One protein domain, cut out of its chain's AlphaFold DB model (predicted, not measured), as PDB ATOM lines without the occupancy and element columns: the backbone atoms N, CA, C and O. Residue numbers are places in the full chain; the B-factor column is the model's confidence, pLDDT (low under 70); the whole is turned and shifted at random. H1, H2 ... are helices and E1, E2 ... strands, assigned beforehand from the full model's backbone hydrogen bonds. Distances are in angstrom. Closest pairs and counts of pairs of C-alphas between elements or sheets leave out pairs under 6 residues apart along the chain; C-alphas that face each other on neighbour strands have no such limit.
ATOM      1  N   LEU A   4      10.421 -24.857 -16.807       82.25
ATOM      2  CA  LEU A   4      11.617 -25.591 -17.253       82.25
ATOM      3  C   LEU A   4      11.306 -26.755 -18.197       82.25
ATOM      4  O   LEU A   4      12.031 -26.958 -19.165       82.25
ATOM      5  N   ILE A   5      10.213 -27.484 -17.949       87.50
ATOM      6  CA  ILE A   5       9.832 -28.650 -18.760       87.50
ATOM      7  C   ILE A   5       9.557 -28.253 -20.219       87.50
ATOM      8  O   ILE A   5      10.112 -28.903 -21.104       87.50
ATOM      9  N   PRO A   6       8.778 -27.190 -20.520       89.56
ATOM     10  CA  PRO A   6       8.550 -26.793 -21.908       89.56
ATOM     11  C   PRO A   6       9.839 -26.395 -22.637       89.56
ATOM     12  O   PRO A   6      10.007 -26.751 -23.798       89.56
ATOM     13  N   LEU A   7      10.769 -25.719 -21.951       90.88
ATOM     14  CA  LEU A   7      12.058 -25.320 -22.526       90.88
ATOM     15  C   LEU A   7      12.937 -26.536 -22.838       90.88
ATOM     16  O   LEU A   7      13.458 -26.644 -23.946       90.88
ATOM     17  N   PHE A   8      13.021 -27.493 -21.911       92.88
ATOM     18  CA  PHE A   8      13.709 -28.761 -22.146       92.88
ATOM     19  C   PHE A   8      13.089 -29.535 -23.320       92.88
ATOM     20  O   PHE A   8      13.791 -30.027 -24.201       92.88
ATOM     21  N   GLN A   9      11.755 -29.611 -23.378       92.94
ATOM     22  CA  GLN A   9      11.056 -30.262 -24.487       92.94
ATOM     23  C   GLN A   9      11.350 -29.586 -25.831       92.94
ATOM     24  O   GLN A   9      11.461 -30.277 -26.840       92.94
ATOM     25  N   GLU A  10      11.457 -28.257 -25.876       94.12
ATOM     26  CA  GLU A  10      11.857 -27.532 -27.084       94.12
ATOM     27  C   GLU A  10      13.299 -27.843 -27.495       94.12
ATOM     28  O   GLU A  10      13.552 -28.048 -28.683       94.12
ATOM     29  N   GLU A  11      14.227 -27.920 -26.542       94.19
ATOM     30  CA  GLU A  11      15.624 -28.269 -26.809       94.19
ATOM     31  C   GLU A  11      15.748 -29.678 -27.403       94.19
ATOM     32  O   GLU A  11      16.342 -29.854 -28.469       94.19
ATOM     33  N   MET A  12      15.096 -30.669 -26.794       96.31
ATOM     34  CA  MET A  12      15.130 -32.047 -27.293       96.31
ATOM     35  C   MET A  12      14.430 -32.199 -28.647       96.31
ATOM     36  O   MET A  12      14.901 -32.941 -29.508       96.31
ATOM     37  N   LYS A  13      13.351 -31.448 -28.902       96.06
ATOM     38  CA  LYS A  13      12.713 -31.417 -30.229       96.06
ATOM     39  C   LYS A  13      13.634 -30.849 -31.306       96.06
ATOM     40  O   LYS A  13      13.599 -31.333 -32.434       96.06
ATOM     41  N   ARG A  14      14.473 -29.853 -30.988       96.62
ATOM     42  CA  ARG A  14      15.488 -29.337 -31.931       96.62
ATOM     43  C   ARG A  14      16.558 -30.380 -32.251       96.62
ATOM     44  O   ARG A  14      17.068 -30.373 -33.361       96.62
ATOM     45  N   LYS A  15      16.834 -31.291 -31.315       96.75
ATOM     46  CA  LYS A  15      17.687 -32.474 -31.513       96.75
ATOM     47  C   LYS A  15      16.985 -33.628 -32.246       96.75
ATOM     48  O   LYS A  15      17.568 -34.693 -32.394       96.75
ATOM     49  N   GLY A  16      15.741 -33.445 -32.692       96.81
ATOM     50  CA  GLY A  16      14.989 -34.441 -33.463       96.81
ATOM     51  C   GLY A  16      14.167 -35.426 -32.629       96.81
ATOM     52  O   GLY A  16      13.455 -36.249 -33.200       96.81
ATOM     53  N   PHE A  17      14.186 -35.335 -31.295       96.25
ATOM     54  CA  PHE A  17      13.411 -36.244 -30.451       96.25
ATOM     55  C   PHE A  17      11.915 -35.950 -30.547       96.25
ATOM     56  O   PHE A  17      11.449 -34.814 -30.396       96.25
ATOM     57  N   SER A  18      11.135 -37.006 -30.759       93.00
ATOM     58  CA  SER A  18       9.684 -36.913 -30.850       93.00
ATOM     59  C   SER A  18       9.032 -36.768 -29.468       93.00
ATOM     60  O   SER A  18       9.574 -37.141 -28.426       93.00
ATOM     61  N   SER A  19       7.797 -36.262 -29.449       90.56
ATOM     62  CA  SER A  19       7.035 -36.067 -28.206       90.56
ATOM     63  C   SER A  19       6.739 -37.369 -27.443       90.56
ATOM     64  O   SER A  19       6.355 -37.297 -26.277       90.56
ATOM     65  N   SER A  20       6.872 -38.554 -28.058       89.69
ATOM     66  CA  SER A  20       6.674 -39.828 -27.350       89.69
ATOM     67  C   SER A  20       7.755 -40.080 -26.303       89.69
ATOM     68  O   SER A  20       7.422 -40.579 -25.230       89.69
ATOM     69  N   TYR A  21       8.995 -39.659 -26.567       90.19
ATOM     70  CA  TYR A  21      10.127 -39.791 -25.642       90.19
ATOM     71  C   TYR A  21      10.202 -38.665 -24.603       90.19
ATOM     72  O   TYR A  21      11.050 -38.695 -23.722       90.19
ATOM     73  N   LEU A  22       9.312 -37.669 -24.699       90.38
ATOM     74  CA  LEU A  22       9.300 -36.455 -23.875       90.38
ATOM     75  C   LEU A  22       8.038 -36.365 -23.005       90.38
ATOM     76  O   LEU A  22       7.463 -35.286 -22.820       90.38
ATOM     77  N   ARG A  23       7.567 -37.516 -22.513       88.06
ATOM     78  CA  ARG A  23       6.394 -37.628 -21.636       88.06
ATOM     79  C   ARG A  23       6.818 -37.569 -20.174       88.06
ATOM     80  O   ARG A  23       7.662 -38.348 -19.740       88.06
ATOM     81  N   PHE A  24       6.176 -36.675 -19.428       88.31
ATOM     82  CA  PHE A  24       6.469 -36.419 -18.023       88.31
ATOM     83  C   PHE A  24       5.308 -36.840 -17.126       88.31
ATOM     84  O   PHE A  24       4.141 -36.732 -17.512       88.31
ATOM     85  N   TYR A  25       5.635 -37.259 -15.912       85.94
ATOM     86  CA  TYR A  25       4.702 -37.440 -14.807       85.94
ATOM     87  C   TYR A  25       5.236 -36.718 -13.566       85.94
ATOM     88  O   TYR A  25       6.415 -36.387 -13.499       85.94
ATOM     89  N   CYS A  26       4.378 -36.447 -12.587       82.06
ATOM     90  CA  CYS A  26       4.825 -35.937 -11.291       82.06
ATOM     91  C   CYS A  26       4.919 -37.099 -10.308       82.06
ATOM     92  O   CYS A  26       3.976 -37.887 -10.198       82.06
ATOM     93  N   ASP A  27       6.034 -37.200  -9.591       80.94
ATOM     94  CA  ASP A  27       6.140 -38.143  -8.482       80.94
ATOM     95  C   ASP A  27       5.328 -37.679  -7.255       80.94
ATOM     96  O   ASP A  27       4.659 -36.640  -7.262       80.94
ATOM     97  N   SER A  28       5.369 -38.463  -6.175       81.31
ATOM     98  CA  SER A  28       4.650 -38.167  -4.930       81.31
ATOM     99  C   SER A  28       5.102 -36.876  -4.235       81.31
ATOM    100  O   SER A  28       4.364 -36.359  -3.398       81.31
ATOM    101  N   SER A  29       6.276 -36.339  -4.582       79.25
ATOM    102  CA  SER A  29       6.785 -35.053  -4.094       79.25
ATOM    103  C   SER A  29       6.364 -33.867  -4.970       79.25
ATOM    104  O   SER A  29       6.600 -32.714  -4.609       79.25
ATOM    105  N   GLY A  30       5.703 -34.134  -6.102       74.94
ATOM    106  CA  GLY A  30       5.343 -33.131  -7.099       74.94
ATOM    107  C   GLY A  30       6.501 -32.755  -8.026       74.94
ATOM    108  O   GLY A  30       6.367 -31.787  -8.778       74.94
ATOM    109  N   PHE A  31       7.614 -33.494  -7.988       79.50
ATOM    110  CA  PHE A  31       8.754 -33.260  -8.865       79.50
ATOM    111  C   PHE A  31       8.520 -33.935 -10.226       79.50
ATOM    112  O   PHE A  31       8.020 -35.067 -10.275       79.50
ATOM    113  N   PRO A  32       8.820 -33.250 -11.344       83.25
ATOM    114  CA  PRO A  32       8.651 -33.826 -12.668       83.25
ATOM    115  C   PRO A  32       9.675 -34.928 -12.926       83.25
ATOM    116  O   PRO A  32      10.871 -34.732 -12.748       83.25
ATOM    117  N   GLN A  33       9.186 -36.062 -13.407       83.69
ATOM    118  CA  GLN A  33       9.960 -37.222 -13.823       83.69
ATOM    119  C   GLN A  33       9.639 -37.535 -15.284       83.69
ATOM    120  O   GLN A  33       8.495 -37.376 -15.722       83.69
ATOM    121  N   ILE A  34      10.634 -37.982 -16.043       87.00
ATOM    122  CA  ILE A  34      10.466 -38.450 -17.424       87.00
ATOM    123  C   ILE A  34      10.470 -39.978 -17.459       87.00
ATOM    124  O   ILE A  34      11.113 -40.632 -16.640       87.00
ATOM    125  N   ILE A  35       9.712 -40.556 -18.389       81.44
ATOM    126  CA  ILE A  35       9.666 -42.011 -18.563       81.44
ATOM    127  C   ILE A  35      11.038 -42.513 -19.031       81.44
ATOM    128  O   ILE A  35      11.492 -42.151 -20.117       81.44
ATOM    129  N   THR A  36      11.647 -43.378 -18.221       80.50
ATOM    130  CA  THR A  36      12.928 -44.049 -18.482       80.50
ATOM    131  C   THR A  36      12.736 -45.560 -18.666       80.50
ATOM    132  O   THR A  36      11.630 -46.086 -18.500       80.50
ATOM    133  N   ASN A  37      13.811 -46.256 -19.027       85.19
ATOM    134  CA  ASN A  37      13.865 -47.705 -19.188       85.19
ATOM    135  C   ASN A  37      13.775 -48.448 -17.850       85.19
ATOM    136  O   ASN A  37      13.916 -47.877 -16.769       85.19
ATOM    137  N   GLU A  38      13.642 -49.771 -17.934       89.44
ATOM    138  CA  GLU A  38      13.910 -50.631 -16.785       89.44
ATOM    139  C   GLU A  38      15.358 -50.440 -16.284       89.44
ATOM    140  O   GLU A  38      16.274 -50.305 -17.105       89.44
ATOM    141  N   PRO A  39      15.603 -50.475 -14.958       89.25
ATOM    142  CA  PRO A  39      16.920 -50.179 -14.385       89.25
ATOM    143  C   PRO A  39      18.070 -51.031 -14.940       89.25
ATOM    144  O   PRO A  39      19.199 -50.557 -15.060       89.25
ATOM    145  N   GLU A  40      17.804 -52.293 -15.286       90.19
ATOM    146  CA  GLU A  40      18.814 -53.183 -15.865       90.19
ATOM    147  C   GLU A  40      19.214 -52.757 -17.281       90.19
ATOM    148  O   GLU A  40      20.402 -52.720 -17.602       90.19
ATOM    149  N   THR A  41      18.238 -52.384 -18.110       91.19
ATOM    150  CA  THR A  41      18.468 -51.860 -19.462       91.19
ATOM    151  C   THR A  41      19.220 -50.538 -19.403       91.19
ATOM    152  O   THR A  41      20.212 -50.367 -20.107       91.19
ATOM    153  N   GLN A  42      18.820 -49.644 -18.497       90.81
ATOM    154  CA  GLN A  42      19.518 -48.382 -18.258       90.81
ATOM    155  C   GLN A  42      20.988 -48.604 -17.880       90.81
ATOM    156  O   GLN A  42      21.864 -47.939 -18.427       90.81
ATOM    157  N   ARG A  43      21.277 -49.562 -16.989       93.62
ATOM    158  CA  ARG A  43      22.657 -49.885 -16.598       93.62
ATOM    159  C   ARG A  43      23.489 -50.391 -17.779       93.62
ATOM    160  O   ARG A  43      24.647 -50.004 -17.885       93.62
ATOM    161  N   LYS A  44      22.925 -51.229 -18.656       94.12
ATOM    162  CA  LYS A  44      23.632 -51.725 -19.852       94.12
ATOM    163  C   LYS A  44      23.984 -50.594 -20.814       94.12
ATOM    164  O   LYS A  44      25.121 -50.510 -21.261       94.12
ATOM    165  N   ILE A  45      23.023 -49.710 -21.088       95.25
ATOM    166  CA  ILE A  45      23.241 -48.554 -21.967       95.25
ATOM    167  C   ILE A  45      24.292 -47.625 -21.358       95.25
ATOM    168  O   ILE A  45      25.218 -47.221 -22.052       95.25
ATOM    169  N   GLN A  46      24.199 -47.346 -20.054       95.19
ATOM    170  CA  GLN A  46      25.184 -46.529 -19.352       95.19
ATOM    171  C   GLN A  46      26.601 -47.104 -19.472       95.19
ATOM    172  O   GLN A  46      27.516 -46.371 -19.821       95.19
ATOM    173  N   GLN A  47      26.780 -48.402 -19.211       95.69
ATOM    174  CA  GLN A  47      28.089 -49.057 -19.326       95.69
ATOM    175  C   GLN A  47      28.654 -48.940 -20.742       95.69
ATOM    176  O   GLN A  47      29.811 -48.573 -20.908       95.69
ATOM    177  N   TYR A  48      27.822 -49.179 -21.756       95.75
ATOM    178  CA  TYR A  48      28.235 -49.031 -23.146       95.75
ATOM    179  C   TYR A  48      28.655 -47.592 -23.479       95.75
ATOM    180  O   TYR A  48      29.696 -47.381 -24.092       95.75
ATOM    181  N   PHE A  49      27.889 -46.593 -23.034       96.44
ATOM    182  CA  PHE A  49      28.216 -45.184 -23.261       96.44
ATOM    183  C   PHE A  49      29.517 -44.787 -22.556       96.44
ATOM    184  O   PHE A  49      30.321 -44.065 -23.134       96.44
ATOM    185  N   GLU A  50      29.759 -45.285 -21.340       96.25
ATOM    186  CA  GLU A  50      31.016 -45.068 -20.614       96.25
ATOM    187  C   GLU A  50      32.212 -45.719 -21.329       96.25
ATOM    188  O   GLU A  50      33.256 -45.086 -21.470       96.25
ATOM    189  N   GLU A  51      32.066 -46.953 -21.817       95.88
ATOM    190  CA  GLU A  51      33.119 -47.679 -22.543       95.88
ATOM    191  C   GLU A  51      33.472 -47.037 -23.890       95.88
ATOM    192  O   GLU A  51      34.634 -47.055 -24.289       95.88
ATOM    193  N   GLN A  52      32.475 -46.480 -24.580       95.06
ATOM    194  CA  GLN A  52      32.642 -45.801 -25.867       95.06
ATOM    195  C   GLN A  52      32.893 -44.289 -25.725       95.06
ATOM    196  O   GLN A  52      32.971 -43.590 -26.732       95.06
ATOM    197  N   GLU A  53      33.006 -43.776 -24.495       96.25
ATOM    198  CA  GLU A  53      33.186 -42.348 -24.189       96.25
ATOM    199  C   GLU A  53      32.101 -41.439 -24.817       96.25
ATOM    200  O   GLU A  53      32.356 -40.296 -25.199       96.25
ATOM    201  N   ILE A  54      30.865 -41.937 -24.910       96.62
ATOM    202  CA  ILE A  54      29.721 -41.231 -25.499       96.62
ATOM    203  C   ILE A  54      29.051 -40.348 -24.446       96.62
ATOM    204  O   ILE A  54      28.582 -40.825 -23.411       96.62
ATOM    205  N   ASN A  55      28.914 -39.056 -24.747       96.31
ATOM    206  CA  ASN A  55      28.131 -38.125 -23.939       96.31
ATOM    207  C   ASN A  55      26.667 -38.068 -24.427       96.31
ATOM    208  O   ASN A  55      26.420 -37.517 -25.504       96.31
ATOM    209  N   PRO A  56      25.668 -38.533 -23.644       96.12
ATOM    210  CA  PRO A  56      24.262 -38.499 -24.060       96.12
ATOM    211  C   PRO A  56      23.761 -37.094 -24.417       96.12
ATOM    212  O   PRO A  56      22.919 -36.940 -25.297       96.12
ATOM    213  N   CYS A  57      24.280 -36.058 -23.750       95.88
ATOM    214  CA  CYS A  57      23.844 -34.678 -23.956       95.88
ATOM    215  C   CYS A  57      24.277 -34.091 -25.304       95.88
ATOM    216  O   CYS A  57      23.752 -33.048 -25.696       95.88
ATOM    217  N   GLU A  58      25.201 -34.725 -26.019       96.31
ATOM    218  CA  GLU A  58      25.668 -34.266 -27.333       96.31
ATOM    219  C   GLU A  58      24.894 -34.910 -28.488       96.31
ATOM    220  O   GLU A  58      24.910 -34.374 -29.592       96.31
ATOM    221  N   LEU A  59      24.150 -35.988 -28.221       97.25
ATOM    222  CA  LEU A  59      23.458 -36.761 -29.248       97.25
ATOM    223  C   LEU A  59      22.191 -36.069 -29.770       97.25
ATOM    224  O   LEU A  59      21.363 -35.546 -29.011       97.25
ATOM    225  N   THR A  60      22.006 -36.139 -31.083       97.88
ATOM    226  CA  THR A  60      20.723 -35.977 -31.772       97.88
ATOM    227  C   THR A  60      19.984 -37.313 -31.860       97.88
ATOM    228  O   THR A  60      20.513 -38.368 -31.516       97.88
ATOM    229  N   TYR A  61      18.729 -37.291 -32.313       96.94
ATOM    230  CA  TYR A  61      17.977 -38.525 -32.542       96.94
ATOM    231  C   TYR A  61      18.568 -39.374 -33.680       96.94
ATOM    232  O   TYR A  61      18.472 -40.595 -33.628       96.94
ATOM    233  N   GLU A  62      19.199 -38.752 -34.678       97.62
ATOM    234  CA  GLU A  62      19.898 -39.474 -35.749       97.62
ATOM    235  C   GLU A  62      21.121 -40.215 -35.194       97.62
ATOM    236  O   GLU A  62      21.248 -41.416 -35.414       97.62
ATOM    237  N   ASP A  63      21.917 -39.554 -34.346       97.81
ATOM    238  CA  ASP A  63      23.043 -40.203 -33.660       97.81
ATOM    239  C   ASP A  63      22.569 -41.358 -32.762       97.81
ATOM    240  O   ASP A  63      23.221 -42.394 -32.671       97.81
ATOM    241  N   VAL A  64      21.406 -41.218 -32.109       96.69
ATOM    242  CA  VAL A  64      20.809 -42.314 -31.328       96.69
ATOM    243  C   VAL A  64      20.521 -43.527 -32.203       96.69
ATOM    244  O   VAL A  64      20.800 -44.641 -31.772       96.69
ATOM    245  N   ILE A  65      19.990 -43.328 -33.411       96.19
ATOM    246  CA  ILE A  65      19.734 -44.432 -34.338       96.19
ATOM    247  C   ILE A  65      21.051 -45.150 -34.649       96.19
ATOM    248  O   ILE A  65      21.130 -46.363 -34.460       96.19
ATOM    249  N   GLU A  66      22.092 -44.417 -35.044       95.94
ATOM    250  CA  GLU A  66      23.406 -44.992 -35.371       95.94
ATOM    251  C   GLU A  66      24.010 -45.767 -34.190       95.94
ATOM    252  O   GLU A  66      24.348 -46.945 -34.320       95.94
ATOM    253  N   VAL A  67      24.043 -45.158 -33.002       96.12
ATOM    254  CA  VAL A  67      24.565 -45.786 -31.778       96.12
ATOM    255  C   VAL A  67      23.772 -47.044 -31.408       96.12
ATOM    256  O   VAL A  67      24.349 -48.021 -30.922       96.12
ATOM    257  N   SER A  68      22.457 -47.058 -31.637       94.62
ATOM    258  CA  SER A  68      21.625 -48.245 -31.430       94.62
ATOM    259  C   SER A  68      21.956 -49.369 -32.404       94.62
ATOM    260  O   SER A  68      22.020 -50.526 -31.978       94.62
ATOM    261  N   TYR A  69      22.199 -49.054 -33.679       92.69
ATOM    262  CA  TYR A  69      22.639 -50.043 -34.665       92.69
ATOM    263  C   TYR A  69      23.991 -50.657 -34.278       92.69
ATOM    264  O   TYR A  69      24.141 -51.885 -34.273       92.69
ATOM    265  N   ASP A  70      24.947 -49.826 -33.869       93.38
ATOM    266  CA  ASP A  70      26.267 -50.273 -33.414       93.38
ATOM    267  C   ASP A  70      26.171 -51.142 -32.155       93.38
ATOM    268  O   ASP A  70      26.793 -52.209 -32.067       93.38
ATOM    269  N   TYR A  71      25.330 -50.741 -31.198       92.56
ATOM    270  CA  TYR A  71      25.109 -51.513 -29.982       92.56
ATOM    271  C   TYR A  71      24.544 -52.904 -30.289       92.56
ATOM    272  O   TYR A  71      25.076 -53.897 -29.787       92.56
ATOM    273  N   VAL A  72      23.486 -52.989 -31.102       91.19
ATOM    274  CA  VAL A  72      22.832 -54.263 -31.443       91.19
ATOM    275  C   VAL A  72      23.789 -55.175 -32.200       91.19
ATOM    276  O   VAL A  72      23.968 -56.323 -31.797       91.19
ATOM    277  N   SER A  73      24.451 -54.658 -33.238       87.56
ATOM    278  CA  SER A  73      25.371 -55.438 -34.074       87.56
ATOM    279  C   SER A  73      26.562 -56.006 -33.294       87.56
ATOM    280  O   SER A  73      27.047 -57.092 -33.611       87.56
ATOM    281  N   THR A  74      27.005 -55.306 -32.247       86.88
ATOM    282  CA  THR A  74      28.155 -55.713 -31.432       86.88
ATOM    283  C   THR A  74      27.763 -56.602 -30.250       86.88
ATOM    284  O   THR A  74      28.497 -57.529 -29.906       86.88
ATOM    285  N   ASN A  75      26.624 -56.330 -29.603       87.12
ATOM    286  CA  ASN A  75      26.321 -56.870 -28.271       87.12
ATOM    287  C   ASN A  75      25.115 -57.810 -28.219       87.12
ATOM    288  O   ASN A  75      24.949 -58.519 -27.221       87.12
ATOM    289  N   VAL A  76      24.252 -57.821 -29.237       83.88
ATOM    290  CA  VAL A  76      23.014 -58.606 -29.210       83.88
ATOM    291  C   VAL A  76      23.150 -59.802 -30.154       83.88
ATOM    292  O   VAL A  76      23.143 -59.630 -31.370       83.88
ATOM    293  N   PRO A  77      23.284 -61.033 -29.624       79.56
ATOM    294  CA  PRO A  77      23.425 -62.207 -30.469       79.56
ATOM    295  C   PRO A  77      22.114 -62.509 -31.215       79.56
ATOM    296  O   PRO A  77      21.042 -62.387 -30.609       79.56
ATOM    297  N   PRO A  78      22.181 -62.973 -32.476       75.38
ATOM    298  CA  PRO A  78      21.007 -63.383 -33.242       75.38
ATOM    299  C   PRO A  78      20.260 -64.522 -32.546       75.38
ATOM    300  O   PRO A  78      20.881 -65.519 -32.173       75.38
ATOM    301  N   GLN A  79      18.942 -64.388 -32.357       68.56
ATOM    302  CA  GLN A  79      18.145 -65.426 -31.682       68.56
ATOM    303  C   GLN A  79      17.501 -66.443 -32.635       68.56
ATOM    304  O   GLN A  79      17.145 -67.531 -32.184       68.56
ATOM    305  N   LEU A  80      17.377 -66.135 -33.931       64.44
ATOM    306  CA  LEU A  80      16.759 -67.008 -34.937       64.44
ATOM    307  C   LEU A  80      17.652 -67.094 -36.185       64.44
ATOM    308  O   LEU A  80      18.207 -66.091 -36.627       64.44
ATOM    309  N   THR A  81      17.841 -68.312 -36.704       56.47
ATOM    310  CA  THR A  81      18.778 -68.629 -37.802       56.47
ATOM    311  C   THR A  81      18.106 -68.898 -39.151       56.47
ATOM    312  O   THR A  81      18.821 -69.142 -40.121       56.47
ATOM    313  N   ASP A  82      16.774 -68.882 -39.224       59.25
ATOM    314  CA  ASP A  82      16.038 -69.076 -40.480       59.25
ATOM    315  C   ASP A  82      15.814 -67.717 -41.168       59.25
ATOM    316  O   ASP A  82      15.482 -66.741 -40.502       59.25
ATOM    317  N   GLU A  83      16.044 -67.637 -42.487       59.62
ATOM    318  CA  GLU A  83      16.218 -66.368 -43.229       59.62
ATOM    319  C   GLU A  83      15.019 -65.398 -43.134       59.62
ATOM    320  O   GLU A  83      15.236 -64.199 -42.996       59.62
ATOM    321  N   GLU A  84      13.771 -65.888 -43.145       61.97
ATOM    322  CA  GLU A  84      12.561 -65.041 -43.063       61.97
ATOM    323  C   GLU A  84      12.283 -64.534 -41.632       61.97
ATOM    324  O   GLU A  84      12.007 -63.354 -41.427       61.97
ATOM    325  N   ASP A  85      12.414 -65.406 -40.627       59.88
ATOM    326  CA  ASP A  85      12.211 -65.048 -39.214       59.88
ATOM    327  C   ASP A  85      13.399 -64.240 -38.647       59.88
ATOM    328  O   ASP A  85      13.257 -63.475 -37.689       59.88
ATOM    329  N   GLY A  86      14.585 -64.399 -39.241       61.12
ATOM    330  CA  GLY A  86      15.800 -63.681 -38.883       61.12
ATOM    331  C   GLY A  86      15.722 -62.193 -39.219       61.12
ATOM    332  O   GLY A  86      16.054 -61.377 -38.362       61.12
ATOM    333  N   GLU A  87      15.251 -61.828 -40.418       66.69
ATOM    334  CA  GLU A  87      15.093 -60.419 -40.824       66.69
ATOM    335  C   GLU A  87      14.121 -59.670 -39.901       66.69
ATOM    336  O   GLU A  87      14.464 -58.610 -39.375       66.69
ATOM    337  N   GLN A  88      12.960 -60.263 -39.600       68.19
ATOM    338  CA  GLN A  88      11.981 -59.653 -38.694       68.19
ATOM    339  C   GLN A  88      12.528 -59.495 -37.265       68.19
ATOM    340  O   GLN A  88      12.283 -58.479 -36.611       68.19
ATOM    341  N   TRP A  89      13.301 -60.471 -36.775       74.56
ATOM    342  CA  TRP A  89      13.930 -60.383 -35.457       74.56
ATOM    343  C   TRP A  89      14.907 -59.207 -35.360       74.56
ATOM    344  O   TRP A  89      14.944 -58.530 -34.328       74.56
ATOM    345  N   TYR A  90      15.688 -58.948 -36.412       77.12
ATOM    346  CA  TYR A  90      16.598 -57.807 -36.440       77.12
ATOM    347  C   TYR A  90      15.831 -56.491 -36.384       77.12
ATOM    348  O   TYR A  90      16.149 -55.673 -35.524       77.12
ATOM    349  N   ASP A  91      14.810 -56.304 -37.221       81.94
ATOM    350  CA  ASP A  91      14.020 -55.067 -37.254       81.94
ATOM    351  C   ASP A  91      13.384 -54.762 -35.888       81.94
ATOM    352  O   ASP A  91      13.573 -53.677 -35.337       81.94
ATOM    353  N   GLU A  92      12.723 -55.750 -35.273       86.12
ATOM    354  CA  GLU A  92      12.121 -55.596 -33.941       86.12
ATOM    355  C   GLU A  92      13.175 -55.320 -32.855       86.12
ATOM    356  O   GLU A  92      12.938 -54.543 -31.923       86.12
ATOM    357  N   THR A  93      14.357 -55.929 -32.973       89.56
ATOM    358  CA  THR A  93      15.468 -55.721 -32.037       89.56
ATOM    359  C   THR A  93      16.054 -54.318 -32.179       89.56
ATOM    360  O   THR A  93      16.271 -53.650 -31.164       89.56
ATOM    361  N   TYR A  94      16.288 -53.847 -33.404       90.81
ATOM    362  CA  TYR A  94      16.780 -52.495 -33.662       90.81
ATOM    363  C   TYR A  94      15.778 -51.454 -33.164       90.81
ATOM    364  O   TYR A  94      16.165 -50.589 -32.379       90.81
ATOM    365  N   ASP A  95      14.493 -51.583 -33.493       92.12
ATOM    366  CA  ASP A  95      13.446 -50.664 -33.030       92.12
ATOM    367  C   ASP A  95      13.359 -50.607 -31.498       92.12
ATOM    368  O   ASP A  95      13.256 -49.525 -30.899       92.12
ATOM    369  N   LEU A  96      13.454 -51.763 -30.834       92.75
ATOM    370  CA  LEU A  96      13.474 -51.844 -29.376       92.75
ATOM    371  C   LEU A  96      14.682 -51.107 -28.787       92.75
ATOM    372  O   LEU A  96      14.529 -50.358 -27.818       92.75
ATOM    373  N   TRP A  97      15.880 -51.303 -29.340       94.31
ATOM    374  CA  TRP A  97      17.099 -50.672 -28.830       94.31
ATOM    375  C   TRP A  97      17.206 -49.187 -29.179       94.31
ATOM    376  O   TRP A  97      17.691 -48.428 -28.338       94.31
ATOM    377  N   ILE A  98      16.673 -48.750 -30.322       95.56
ATOM    378  CA  ILE A  98      16.485 -47.328 -30.659       95.56
ATOM    379  C   ILE A  98      15.582 -46.676 -29.622       95.56
ATOM    380  O   ILE A  98      15.939 -45.659 -29.026       95.56
ATOM    381  N   SER A  99      14.428 -47.286 -29.345       94.44
ATOM    382  CA  SER A  99      13.518 -46.788 -28.316       94.44
ATOM    383  C   SER A  99      14.199 -46.747 -26.951       94.44
ATOM    384  O   SER A  99      14.129 -45.737 -26.246       94.44
ATOM    385  N   ASN A 100      14.914 -47.814 -26.589       94.81
ATOM    386  CA  ASN A 100      15.549 -47.895 -25.289       94.81
ATOM    387  C   ASN A 100      16.634 -46.829 -25.099       94.81
ATOM    388  O   ASN A 100      16.638 -46.149 -24.075       94.81
ATOM    389  N   ILE A 101      17.516 -46.653 -26.080       95.62
ATOM    390  CA  ILE A 101      18.584 -45.652 -26.020       95.62
ATOM    391  C   ILE A 101      18.002 -44.239 -26.087       95.62
ATOM    392  O   ILE A 101      18.446 -43.374 -25.335       95.62
ATOM    393  N   ALA A 102      16.948 -44.001 -26.872       96.12
ATOM    394  CA  ALA A 102      16.261 -42.712 -26.880       96.12
ATOM    395  C   ALA A 102      15.695 -42.349 -25.496       96.12
ATOM    396  O   ALA A 102      15.887 -41.221 -25.044       96.12
ATOM    397  N   HIS A 103      15.049 -43.295 -24.805       95.12
ATOM    398  CA  HIS A 103      14.559 -43.102 -23.435       95.12
ATOM    399  C   HIS A 103      15.691 -42.820 -22.440       95.12
ATOM    400  O   HIS A 103      15.559 -41.937 -21.592       95.12
ATOM    401  N   TYR A 104      16.816 -43.525 -22.564       95.31
ATOM    402  CA  TYR A 104      17.986 -43.282 -21.730       95.31
ATOM    403  C   TYR A 104      18.561 -41.878 -21.947       95.31
ATOM    404  O   TYR A 104      18.799 -41.148 -20.983       95.31
ATOM    405  N   VAL A 105      18.742 -41.475 -23.208       96.38
ATOM    406  CA  VAL A 105      19.300 -40.169 -23.571       96.38
ATOM    407  C   VAL A 105      18.396 -39.039 -23.095       96.38
ATOM    408  O   VAL A 105      18.889 -38.094 -22.477       96.38
ATOM    409  N   THR A 106      17.079 -39.123 -23.315       95.62
ATOM    410  CA  THR A 106      16.157 -38.078 -22.844       95.62
ATOM    411  C   THR A 106      16.122 -37.993 -21.322       95.62
ATOM    412  O   THR A 106      16.110 -36.881 -20.791       95.62
ATOM    413  N   TYR A 107      16.164 -39.128 -20.618       94.69
ATOM    414  CA  TYR A 107      16.264 -39.163 -19.160       94.69
ATOM    415  C   TYR A 107      17.552 -38.512 -18.653       94.69
ATOM    416  O   TYR A 107      17.496 -37.606 -17.822       94.69
ATOM    417  N   PHE A 108      18.706 -38.907 -19.190       94.81
ATOM    418  CA  PHE A 108      19.996 -38.359 -18.776       94.81
ATOM    419  C   PHE A 108      20.081 -36.851 -19.035       94.81
ATOM    420  O   PHE A 108      20.450 -36.083 -18.147       94.81
ATOM    421  N   CYS A 109      19.674 -36.409 -20.230       95.00
ATOM    422  CA  CYS A 109      19.645 -34.989 -20.574       95.00
ATOM    423  C   CYS A 109      18.737 -34.200 -19.628       95.00
ATOM    424  O   CYS A 109      19.067 -33.075 -19.261       95.00
ATOM    425  N   PHE A 110      17.597 -34.772 -19.231       93.31
ATOM    426  CA  PHE A 110      16.678 -34.128 -18.300       93.31
ATOM    427  C   PHE A 110      17.296 -33.957 -16.908       93.31
ATOM    428  O   PHE A 110      17.223 -32.862 -16.352       93.31
ATOM    429  N   GLU A 111      17.942 -34.994 -16.370       91.31
ATOM    430  CA  GLU A 111      18.626 -34.926 -15.071       91.31
ATOM    431  C   GLU A 111      19.713 -33.842 -15.065       91.31
ATOM    432  O   GLU A 111      19.746 -32.999 -14.164       91.31
ATOM    433  N   VAL A 112      20.550 -33.800 -16.108       92.88
ATOM    434  CA  VAL A 112      21.584 -32.765 -16.272       92.88
ATOM    435  C   VAL A 112      20.952 -31.379 -16.396       92.88
ATOM    436  O   VAL A 112      21.337 -30.453 -15.682       92.88
ATOM    437  N   TYR A 113      19.924 -31.232 -17.233       91.88
ATOM    438  CA  TYR A 113      19.232 -29.960 -17.423       91.88
ATOM    439  C   TYR A 113      18.632 -29.437 -16.113       91.88
ATOM    440  O   TYR A 113      18.777 -28.257 -15.787       91.88
ATOM    441  N   MET A 114      17.982 -30.298 -15.330       87.94
ATOM    442  CA  MET A 114      17.396 -29.923 -14.042       87.94
ATOM    443  C   MET A 114      18.460 -29.591 -12.996       87.94
ATOM    444  O   MET A 114      18.264 -28.658 -12.213       87.94
ATOM    445  N   HIS A 115      19.585 -30.309 -12.993       87.88
ATOM    446  CA  HIS A 115      20.724 -30.010 -12.133       87.88
ATOM    447  C   HIS A 115      21.304 -28.618 -12.435       87.88
ATOM    448  O   HIS A 115      21.429 -27.789 -11.529       87.88
ATOM    449  N   ASP A 116      21.570 -28.324 -13.706       88.25
ATOM    450  CA  ASP A 116      22.208 -27.074 -14.135       88.25
ATOM    451  C   ASP A 116      21.290 -25.855 -13.967       88.25
ATOM    452  O   ASP A 116      21.743 -24.746 -13.667       88.25
ATOM    453  N   HIS A 117      19.976 -26.064 -14.071       85.31
ATOM    454  CA  HIS A 117      18.960 -25.018 -13.929       85.31
ATOM    455  C   HIS A 117      18.275 -25.005 -12.557       85.31
ATOM    456  O   HIS A 117      17.290 -24.284 -12.368       85.31
ATOM    457  N   LYS A 118      18.800 -25.733 -11.563       75.12
ATOM    458  CA  LYS A 118      18.227 -25.812 -10.206       75.12
ATOM    459  C   LYS A 118      17.972 -24.431  -9.584       75.12
ATOM    460  O   LYS A 118      16.922 -24.185  -8.992       75.12
ATOM    461  N   ASN A 119      18.874 -23.480  -9.831       72.56
ATOM    462  CA  ASN A 119      18.776 -22.098  -9.347       72.56
ATOM    463  C   ASN A 119      17.575 -21.308  -9.908       72.56
ATOM    464  O   ASN A 119      17.237 -20.247  -9.385       72.56
ATOM    465  N   TRP A 120      16.943 -21.774 -10.989       69.69
ATOM    466  CA  TRP A 120      15.755 -21.143 -11.582       69.69
ATOM    467  C   TRP A 120      14.452 -21.649 -10.949       69.69
ATOM    468  O   TRP A 120      13.371 -21.136 -11.246       69.69
ATOM    469  N   VAL A 121      14.545 -22.667 -10.092       59.66
ATOM    470  CA  VAL A 121      13.416 -23.284  -9.392       59.66
ATOM    471  C   VAL A 121      13.332 -22.832  -7.935       59.66
ATOM    472  O   VAL A 121      12.220 -22.669  -7.446       59.66
TER     473      VAL A 121
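What this domain is: This is residues 4 to 121 of the 123 residues of an uncharacterized protein of Clostridiales bacterium (UniProt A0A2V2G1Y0). One long helix, H4, makes most of the length of the model; H3 crosses it, H2 is set crosswise on it, and H1 and the small hairpin of E1 and E2 pack toward its last residues, the hairpin through E2. The printed part has 118 residues, with named elements in the order H1, E1, E2, H2, H3, H4; the class is mostly helix, and the two strands are antiparallel. It is only just compact, close to loose, with a radius of gyration of the C-alphas of 15.9 A, and spans 55 by 28 by 26 A.

How they stand to each other: H1, residues 4 to 14, touches residues 106 to 114 of H4, residues 83 to 116, at a steep tilt of 43 degrees, opposite ways; the closest C-alphas, of Phe 8 and Phe 110, are 7.2 A apart. E1, residues 24 to 26, and E2, residues 32 to 34, form an antiparallel hairpin, with N 25 and O 33 within hydrogen-bond range at 2.9 A. The closest C-alphas of E2 and H4, of Ile 34 and Tyr 107, are 6.1 A apart. H2, residues 39 to 51, touches H4 about perpendicular, at 83 degrees, with residues 41 to 45 alone; the closest C-alphas, of Gln 42 and Tyr 104, are 6.4 A apart. H3, residues 61 to 75, touches residues 93 to 102 of H4 at a steep tilt of 55 degrees, opposite ways; the closest C-alphas, of Ser 68 and Ile 98, are 5.3 A apart. H1 is apart from H2 and H3. Every O i to N i+4 pair is within hydrogen-bond range in H1, H2 and H3, and 28 of 30 in H4.

Where its parts are: H1 begins at C-alpha 4 (11.617, -25.591, -17.253) and is 15.6 A long; H2 is 18.3 A, H3 20.6 A and H4 49.3 A. H4 ends at C-alpha 116 (22.208, -27.074, -14.135).

The domain as a whole: The C-alphas farthest apart, of Asp 82 and Asn 119, are 56.4 A apart. The printed part has no cut and no long link. Residues 79 to 88 and 120 to 121 have pLDDT under 70.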